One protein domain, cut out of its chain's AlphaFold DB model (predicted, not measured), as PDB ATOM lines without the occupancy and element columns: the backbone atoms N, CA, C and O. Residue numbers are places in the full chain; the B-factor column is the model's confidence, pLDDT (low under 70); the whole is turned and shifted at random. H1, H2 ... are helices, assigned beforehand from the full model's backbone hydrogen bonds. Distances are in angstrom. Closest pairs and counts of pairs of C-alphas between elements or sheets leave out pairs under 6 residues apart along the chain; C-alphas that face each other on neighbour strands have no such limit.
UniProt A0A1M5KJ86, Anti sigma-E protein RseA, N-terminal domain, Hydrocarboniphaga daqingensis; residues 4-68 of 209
ATOM      1  N   GLU A   4     514.408 581.304 391.416       83.75
ATOM      2  CA  GLU A   4     515.350 581.314 392.536       83.75
ATOM      3  C   GLU A   4     514.630 581.204 393.882       83.75
ATOM      4  O   GLU A   4     515.055 580.421 394.722       83.75
ATOM      5  N   SER A   5     513.506 581.906 394.078       84.62
ATOM      6  CA  SER A   5     512.726 581.804 395.323       84.62
ATOM      7  C   SER A   5     512.134 580.406 395.511       84.62
ATOM      8  O   SER A   5     512.097 579.889 396.624       84.62
ATOM      9  N   LEU A   6     511.698 579.766 394.419       85.25
ATOM     10  CA  LEU A   6     511.200 578.389 394.461       85.25
ATOM     11  C   LEU A   6     512.338 577.384 394.704       85.25
ATOM     12  O   LEU A   6     512.129 576.387 395.389       85.25
ATOM     13  N   SER A   7     513.537 577.645 394.176       87.12
ATOM     14  CA  SER A   7     514.729 576.831 394.448       87.12
ATOM     15  C   SER A   7     515.147 576.950 395.911       87.12
ATOM     16  O   SER A   7     515.303 575.934 396.577       87.12
ATOM     17  N   ALA A   8     515.213 578.173 396.445       89.75
ATOM     18  CA  ALA A   8     515.508 578.424 397.853       89.75
ATOM     19  C   ALA A   8     514.496 577.734 398.783       89.75
ATOM     20  O   ALA A   8     514.879 577.222 399.830       89.75
ATOM     21  N   LEU A   9     513.218 577.652 398.386       89.19
ATOM     22  CA  LEU A   9     512.215 576.865 399.108       89.19
ATOM     23  C   LEU A   9     512.545 575.364 399.121       89.19
ATOM     24  O   LEU A   9     512.379 574.717 400.152       89.19
ATOM     25  N   VAL A  10     512.977 574.796 397.991       86.94
ATOM     26  CA  VAL A  10     513.345 573.370 397.902       86.94
ATOM     27  C   VAL A  10     514.606 573.054 398.706       86.94
ATOM     28  O   VAL A  10     514.694 571.973 399.289       86.94
ATOM     29  N   ASP A  11     515.544 573.995 398.764       88.25
ATOM     30  CA  ASP A  11     516.805 573.847 399.493       88.25
ATOM     31  C   ASP A  11     516.684 574.206 400.987       88.25
ATOM     32  O   ASP A  11     517.561 573.858 401.773       88.25
ATOM     33  N   GLY A  12     515.576 574.830 401.406       88.00
ATOM     34  CA  GLY A  12     515.332 575.234 402.796       88.00
ATOM     35  C   GLY A  12     516.009 576.547 403.207       88.00
ATOM     36  O   GLY A  12     516.044 576.869 404.389       88.00
ATOM     37  N   GLU A  13     516.508 577.318 402.243       91.88
ATOM     38  CA  GLU A  13     517.231 578.586 402.433       91.88
ATOM     39  C   GLU A  13     516.301 579.818 402.386       91.88
ATOM     40  O   GLU A  13     516.750 580.962 402.325       91.88
ATOM     41  N   CYS A  14     514.984 579.605 402.362       90.31
ATOM     42  CA  CYS A  14     513.997 580.680 402.306       90.31
ATOM     43  C   CYS A  14     513.786 581.300 403.698       90.31
ATOM     44  O   CYS A  14     513.567 580.575 404.668       90.31
ATOM     45  N   SER A  15     513.813 582.633 403.801       90.94
ATOM     46  CA  SER A  15     513.465 583.309 405.058       90.94
ATOM     47  C   SER A  15     511.965 583.206 405.356       90.94
ATOM     48  O   SER A  15     511.156 583.149 404.432       90.94
ATOM     49  N   ASP A  16     511.561 583.261 406.630       90.38
ATOM     50  CA  ASP A  16     510.147 583.121 407.037       90.38
ATOM     51  C   ASP A  16     509.210 584.093 406.293       90.38
ATOM     52  O   ASP A  16     508.157 583.712 405.784       90.38
ATOM     53  N   ALA A  17     509.623 585.356 406.142       90.56
ATOM     54  CA  ALA A  17     508.823 586.369 405.455       90.56
ATOM     55  C   ALA A  17     508.731 586.151 403.933       90.56
ATOM     56  O   ALA A  17     507.808 586.660 403.288       90.56
ATOM     57  N   GLU A  18     509.712 585.473 403.335       89.56
ATOM     58  CA  GLU A  18     509.689 585.075 401.926       89.56
ATOM     59  C   GLU A  18     508.873 583.801 401.730       89.56
ATOM     60  O   GLU A  18     508.121 583.729 400.759       89.56
ATOM     61  N   LEU A  19     508.953 582.860 402.674       91.81
ATOM     62  CA  LEU A  19     508.147 581.649 402.713       91.81
ATOM     63  C   LEU A  19     506.659 581.997 402.771       91.81
ATOM     64  O   LEU A  19     505.907 581.537 401.918       91.81
ATOM     65  N   ASP A  20     506.241 582.871 403.689       92.25
ATOM     66  CA  ASP A  20     504.839 583.296 403.805       92.25
ATOM     67  C   ASP A  20     504.330 583.944 402.511       92.25
ATOM     68  O   ASP A  20     503.234 583.649 402.025       92.25
ATOM     69  N   ARG A  21     505.151 584.807 401.897       91.12
ATOM     70  CA  ARG A  21     504.827 585.435 400.607       91.12
ATOM     71  C   ARG A  21     504.740 584.413 399.478       91.12
ATOM     72  O   ARG A  21     503.882 584.553 398.608       91.12
ATOM     73  N   LEU A  22     505.623 583.419 399.472       90.75
ATOM     74  CA  LEU A  22     505.668 582.371 398.461       90.75
ATOM     75  C   LEU A  22     504.487 581.410 398.596       90.75
ATOM     76  O   LEU A  22     503.848 581.121 397.589       90.75
ATOM     77  N   LEU A  23     504.133 580.993 399.813       90.50
ATOM     78  CA  LEU A  23     502.954 580.170 400.090       90.50
ATOM     79  C   LEU A  23     501.667 580.896 399.680       90.50
ATOM     80  O   LEU A  23     500.877 580.356 398.910       90.50
ATOM     81  N   ALA A  24     501.515 582.169 400.062       90.88
ATOM     82  CA  ALA A  24     500.368 582.978 399.650       90.88
ATOM     83  C   ALA A  24     500.290 583.194 398.126       90.88
ATOM     84  O   ALA A  24     499.222 583.492 397.585       90.88
ATOM     85  N   GLU A  25     501.417 583.123 397.414       89.81
ATOM     86  CA  GLU A  25     501.447 583.155 395.950       89.81
ATOM     87  C   GLU A  25     501.113 581.787 395.343       89.81
ATOM     88  O   GLU A  25     500.384 581.733 394.356       89.81
ATOM     89  N   MET A  26     501.584 580.688 395.940       89.62
ATOM     90  CA  MET A  26     501.240 579.323 395.529       89.62
ATOM     91  C   MET A  26     499.733 579.059 395.640       89.62
ATOM     92  O   MET A  26     499.171 578.423 394.749       89.62
ATOM     93  N   ASP A  27     499.073 579.620 396.656       88.19
ATOM     94  CA  ASP A  27     497.614 579.553 396.806       88.19
ATOM     95  C   ASP A  27     496.876 580.324 395.699       88.19
ATOM     96  O   ASP A  27     495.826 579.897 395.218       88.19
ATOM     97  N   ARG A  28     497.433 581.458 395.250       88.94
ATOM     98  CA  ARG A  28     496.859 582.285 394.172       88.94
ATOM     99  C   ARG A  28     497.162 581.740 392.775       88.94
ATOM    100  O   ARG A  28     496.392 581.978 391.846       88.94
ATOM    101  N   GLN A  29     498.269 581.019 392.614       89.19
ATOM    102  CA  GLN A  29     498.750 580.494 391.339       89.19
ATOM    103  C   GLN A  29     498.984 578.976 391.422       89.19
ATOM    104  O   GLN A  29     500.109 578.532 391.681       89.19
ATOM    105  N   PRO A  30     497.982 578.141 391.087       81.81
ATOM    106  CA  PRO A  30     498.098 576.684 391.215       81.81
ATOM    107  C   PRO A  30     499.214 576.074 390.344       81.81
ATOM    108  O   PRO A  30     499.701 574.979 390.628       81.81
ATOM    109  N   GLY A  31     499.663 576.783 389.300       86.25
ATOM    110  CA  GLY A  31     500.799 576.374 388.469       86.25
ATOM    111  C   GLY A  31     502.135 576.313 389.224       86.25
ATOM    112  O   GLY A  31     502.945 575.430 388.940       86.25
ATOM    113  N   LEU A  32     502.350 577.183 390.220       85.94
ATOM    114  CA  LEU A  32     503.551 577.160 391.069       85.94
ATOM    115  C   LEU A  32     503.570 575.915 391.967       85.94
ATOM    116  O   LEU A  32     504.592 575.235 392.049       85.94
ATOM    117  N   GLY A  33     502.425 575.550 392.553       86.00
ATOM    118  CA  GLY A  33     502.279 574.315 393.333       86.00
ATOM    119  C   GLY A  33     502.533 573.049 392.508       86.00
ATOM    120  O   GLY A  33     503.228 572.135 392.957       86.00
ATOM    121  N   GLN A  34     502.050 573.006 391.261       85.19
ATOM    122  CA  GLN A  34     502.335 571.891 390.349       85.19
ATOM    123  C   GLN A  34     503.819 571.809 389.972       85.19
ATOM    124  O   GLN A  34     504.376 570.714 389.887       85.19
ATOM    125  N   GLN A  35     504.475 572.950 389.750       88.19
ATOM    126  CA  GLN A  35     505.906 572.993 389.455       88.19
ATOM    127  C   GLN A  35     506.737 572.485 390.641       88.19
ATOM    128  O   GLN A  35     507.604 571.636 390.445       88.19
ATOM    129  N   TRP A  36     506.403 572.915 391.859       88.12
ATOM    130  CA  TRP A  36     507.010 572.425 393.100       88.12
ATOM    131  C   TRP A  36     506.841 570.908 393.269       88.12
ATOM    132  O   TRP A  36     507.812 570.193 393.513       88.12
ATOM    133  N   SER A  37     505.629 570.386 393.045       85.81
ATOM    134  CA  SER A  37     505.356 568.943 393.101       85.81
ATOM    135  C   SER A  37     506.186 568.148 392.083       85.81
ATOM    136  O   SER A  37     506.745 567.104 392.420       85.81
ATOM    137  N   ARG A  38     506.328 568.654 390.851       87.12
ATOM    138  CA  ARG A  38     507.164 568.024 389.816       87.12
ATOM    139  C   ARG A  38     508.645 568.009 390.183       87.12
ATOM    140  O   ARG A  38     509.321 567.033 389.866       87.12
ATOM    141  N   TRP A  39     509.153 569.062 390.820       90.00
ATOM    142  CA  TRP A  39     510.547 569.118 391.265       90.00
ATOM    143  C   TRP A  39     510.838 568.064 392.329       90.00
ATOM    144  O   TRP A  39     511.785 567.293 392.164       90.00
ATOM    145  N   HIS A  40     509.975 567.933 393.338       88.31
ATOM    146  CA  HIS A  40     510.103 566.866 394.338       88.31
ATOM    147  C   HIS A  40     510.006 565.476 393.718       88.31
ATOM    148  O   HIS A  40     510.849 564.634 393.995       88.31
ATOM    149  N   LEU A  41     509.069 565.255 392.791       86.75
ATOM    150  CA  LEU A  41     508.983 563.981 392.072       86.75
ATOM    151  C   LEU A  41     510.276 563.670 391.305       86.75
ATOM    152  O   LEU A  41     510.750 562.539 391.340       86.75
ATOM    153  N   SER A  42     510.869 564.663 390.633       86.88
ATOM    154  CA  SER A  42     512.126 564.471 389.898       86.88
ATOM    155  C   SER A  42     513.311 564.154 390.813       86.88
ATOM    156  O   SER A  42     514.145 563.320 390.462       86.88
ATOM    157  N   ARG A  43     513.356 564.771 391.999       86.38
ATOM    158  CA  ARG A  43     514.373 564.520 393.023       86.38
ATOM    159  C   ARG A  43     514.239 563.113 393.597       86.38
ATOM    160  O   ARG A  43     515.205 562.362 393.589       86.38
ATOM    161  N   GLU A  44     513.031 562.727 393.986       86.62
ATOM    162  CA  GLU A  44     512.710 561.382 394.474       86.62
ATOM    163  C   GLU A  44     513.025 560.303 393.427       86.62
ATOM    164  O   GLU A  44     513.616 559.270 393.738       86.62
ATOM    165  N   ALA A  45     512.708 560.561 392.155       85.69
ATOM    166  CA  ALA A  45     513.064 559.661 391.063       85.69
ATOM    167  C   ALA A  45     514.590 559.502 390.918       85.69
ATOM    168  O   ALA A  45     515.066 558.394 390.669       85.69
ATOM    169  N   ALA A  46     515.360 560.580 391.104       86.19
ATOM    170  CA  ALA A  46     516.823 560.534 391.097       86.19
ATOM    171  C   ALA A  46     517.400 559.781 392.312       86.19
ATOM    172  O   ALA A  46     518.418 559.102 392.187       86.19
ATOM    173  N   GLU A  47     516.728 559.850 393.464       89.25
ATOM    174  CA  GLU A  47     517.065 559.098 394.681       89.25
ATOM    175  C   GLU A  47     516.656 557.608 394.596       89.25
ATOM    176  O   GLU A  47     517.026 556.800 395.450       89.25
ATOM    177  N   GLY A  48     515.970 557.209 393.518       85.81
ATOM    178  CA  GLY A  48     515.568 555.827 393.249       85.81
ATOM    179  C   GLY A  48     514.212 555.444 393.845       85.81
ATOM    180  O   GLY A  48     513.846 554.262 393.826       85.81
ATOM    181  N   THR A  49     513.448 556.417 394.347       85.31
ATOM    182  CA  THR A  49     512.084 556.213 394.830       85.31
ATOM    183  C   THR A  49     511.187 555.803 393.662       85.31
ATOM    184  O   THR A  49     511.050 556.506 392.659       85.31
ATOM    185  N   ARG A  50     510.556 554.630 393.778       79.00
ATOM    186  CA  ARG A  50     509.636 554.108 392.761       79.00
ATOM    187  C   ARG A  50     508.237 554.650 393.006       79.00
ATOM    188  O   ARG A  50     507.559 554.218 393.933       79.00
ATOM    189  N   VAL A  51     507.798 555.554 392.142       73.88
ATOM    190  CA  VAL A  51     506.397 555.971 392.059       73.88
ATOM    191  C   VAL A  51     505.727 555.133 390.973       73.88
ATOM    192  O   VAL A  51     506.265 554.998 389.877       73.88
ATOM    193  N   LEU A  52     504.584 554.521 391.287       75.81
ATOM    194  CA  LEU A  52     503.794 553.780 390.303       75.81
ATOM    195  C   LEU A  52     503.227 554.750 389.260       75.81
ATOM    196  O   LEU A  52     502.618 555.763 389.616       75.81
ATOM    197  N   ASP A  53     503.384 554.414 387.982       74.06
ATOM    198  CA  ASP A  53     502.780 555.181 386.896       74.06
ATOM    199  C   ASP A  53     501.256 555.234 387.066       74.06
ATOM    200  O   ASP A  53     500.591 554.221 387.291       74.06
ATOM    201  N   GLY A  54     500.694 556.442 386.981       72.44
ATOM    202  CA  GLY A  54     499.255 556.666 387.123       72.44
ATOM    203  C   GLY A  54     498.726 556.609 388.558       72.44
ATOM    204  O   GLY A  54     497.508 556.596 388.743       72.44
ATOM    205  N   GLN A  55     499.592 556.598 389.581       76.06
ATOM    206  CA  GLN A  55     499.130 556.702 390.963       76.06
ATOM    207  C   GLN A  55     498.397 558.043 391.174       76.06
ATOM    208  O   GLN A  55     498.977 559.106 390.930       76.06
ATOM    209  N   PRO A  56     497.134 558.034 391.639       73.69
ATOM    210  CA  PRO A  56     496.408 559.265 391.908       73.69
ATOM    211  C   PRO A  56     497.091 560.051 393.032       73.69
ATOM    212  O   PRO A  56     497.603 559.487 394.001       73.69
ATOM    213  N   CYS A  57     497.084 561.376 392.902       76.00
ATOM    214  CA  CYS A  57     497.669 562.270 393.889       76.00
ATOM    215  C   CYS A  57     496.924 562.159 395.231       76.00
ATOM    216  O   CYS A  57     495.736 562.465 395.323       76.00
ATOM    217  N   ILE A  58     497.636 561.751 396.286       84.38
ATOM    218  CA  ILE A  58     497.080 561.619 397.644       84.38
ATOM    219  C   ILE A  58     496.852 563.006 398.273       84.38
ATOM    220  O   ILE A  58     496.012 563.154 399.160       84.38
ATOM    221  N   CYS A  59     497.543 564.046 397.785       82.69
ATOM    222  CA  CYS A  59     497.485 565.397 398.346       82.69
ATOM    223  C   CYS A  59     496.061 565.957 398.364       82.69
ATOM    224  O   CYS A  59     495.671 566.545 399.361       82.69
ATOM    225  N   ALA A  60     495.253 565.719 397.325       80.31
ATOM    226  CA  ALA A  60     493.864 566.183 397.303       80.31
ATOM    227  C   ALA A  60     493.025 565.551 398.429       80.31
ATOM    228  O   ALA A  60     492.271 566.245 399.105       80.31
ATOM    229  N   GLY A  61     493.199 564.247 398.669       83.50
ATOM    230  CA  GLY A  61     492.514 563.540 399.752       83.50
ATOM    231  C   GLY A  61     492.988 563.979 401.136       83.50
ATOM    232  O   GLY A  61     492.171 564.141 402.038       83.50
ATOM    233  N   VAL A  62     494.293 564.220 401.300       87.06
ATOM    234  CA  VAL A  62     494.860 564.741 402.553       87.06
ATOM    235  C   VAL A  62     494.357 566.153 402.825       87.06
ATOM    236  O   VAL A  62     493.861 566.400 403.915       87.06
ATOM    237  N   MET A  63     494.416 567.057 401.845       85.25
ATOM    238  CA  MET A  63     493.938 568.433 402.003       85.25
ATOM    239  C   MET A  63     492.443 568.472 402.333       85.25
ATOM    240  O   MET A  63     492.046 569.174 403.255       85.25
ATOM    241  N   ALA A  64     491.624 567.647 401.673       84.50
ATOM    242  CA  ALA A  64     490.205 567.524 402.008       84.50
ATOM    243  C   ALA A  64     489.978 567.007 403.441       84.50
ATOM    244  O   ALA A  64     489.093 567.486 404.143       84.50
ATOM    245  N   ALA A  65     490.790 566.051 403.902       84.06
ATOM    246  CA  ALA A  65     490.711 565.534 405.267       84.06
ATOM    247  C   ALA A  65     491.214 566.528 406.330       84.06
ATOM    248  O   ALA A  65     490.814 566.418 407.487       84.06
ATOM    249  N   LEU A  66     492.098 567.459 405.958       84.38
ATOM    250  CA  LEU A  66     492.571 568.536 406.832       84.38
ATOM    251  C   LEU A  66     491.541 569.663 406.969       84.38
ATOM    252  O   LEU A  66     491.450 570.252 408.044       84.38
ATOM    253  N   GLU A  67     490.779 569.937 405.906       82.25
ATOM    254  CA  GLU A  67     489.711 570.945 405.898       82.25
ATOM    255  C   GLU A  67     488.465 570.479 406.670       82.25
ATOM    256  O   GLU A  67     487.760 571.284 407.279       82.25
ATOM    257  N   GLU A  68     488.201 569.166 406.696       77.88
ATOM    258  CA  GLU A  68     487.150 568.596 407.540       77.88
ATOM    259  C   GLU A  68     487.440 568.948 409.016       77.88
ATOM    260  O   GLU A  68     488.535 568.664 409.522       77.88
TER     261      GLU A  68
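What this domain is: This is residues 4 to 68 of the 209 residues of the protein "Anti sigma-E protein RseA, N-terminal domain" of Hydrocarboniphaga daqingensis (UniProt A0A1M5KJ86). The long helix H3 and the helix H2 meet near their ends as an L, and the short helix H1 sits in the mouth of that L, against H2 and near H3. Beyond the far end of H3 the chain loops away to the last helix, H4, which sticks out free of the other three, so that the whole is open and loosely built. The printed part has 65 residues with four named helices, in the order H1, H2, H3, H4, and no named strand; the class is all helix. The whole is loose, with a radius of gyration of the C-alphas of 13.6 A, and flat, spanning 36 by 34 by 17 A.

Where its parts are: H3, the longest helix, holds residues 30 to 47 and measures 26.1 A from first to last C-alpha; C-alpha 30 is at (498.098, 576.684, 391.215). Before it, H2 holds residues 16 to 28 and measures 18.5 A. H1 holds residues 4 to 11 and measures 10.3 A, with C-alpha 4 at (515.350, 581.314, 392.536). H4 holds residues 58 to 67 and measures 14.5 A, ending with C-alpha 67 at (489.711, 570.945, 405.898).

How they stand to each other: H3 and H2 only just touch, with 3 pairs of C-alphas within 8 A, and touch only at the corner by their link. H3 touches H2 with residues 32 to 33 alone, and H2 touches H3 with residues 26 to 27 alone; the closest C-alphas of the two helices are those of Met 26 and Leu 32, 5.5 A apart. The two run opposite ways at a steep tilt of 68 degrees, only just short of about perpendicular. H1 is close to H3 but not clearly touching, the closest C-alphas, of Leu 6 and Trp 36, being 7.4 A apart; they run the same way at a steep tilt of 43 degrees. H1 and H2 touch, H2 with residues 18 to 22 alone, and the closest C-alphas, of Leu 9 and Leu 19, are 7.2 A apart. Their lines stand at 72 degrees, only just about perpendicular. H4 is apart from H1, H2 and H3. Every O i to N i+4 pair is within hydrogen-bond range in H1, H3 and H4; in H2 7 of 9 are.

The domain as a whole: The two C-alphas farthest apart, of Ala 17 and Asp 53, are 36.8 A from each other. Residues 42 to 48, of which 42 to 47 belong to H3, and residues 52 to 68, of which 58 to 67 belong to H4, stand free. The links H1 to H2 and H2 to H3 are tight, and the link H3 to H4, of 10 residues, is short. The printed part has no cut; its mean pLDDT is 85.7, and no printed residue is under 70.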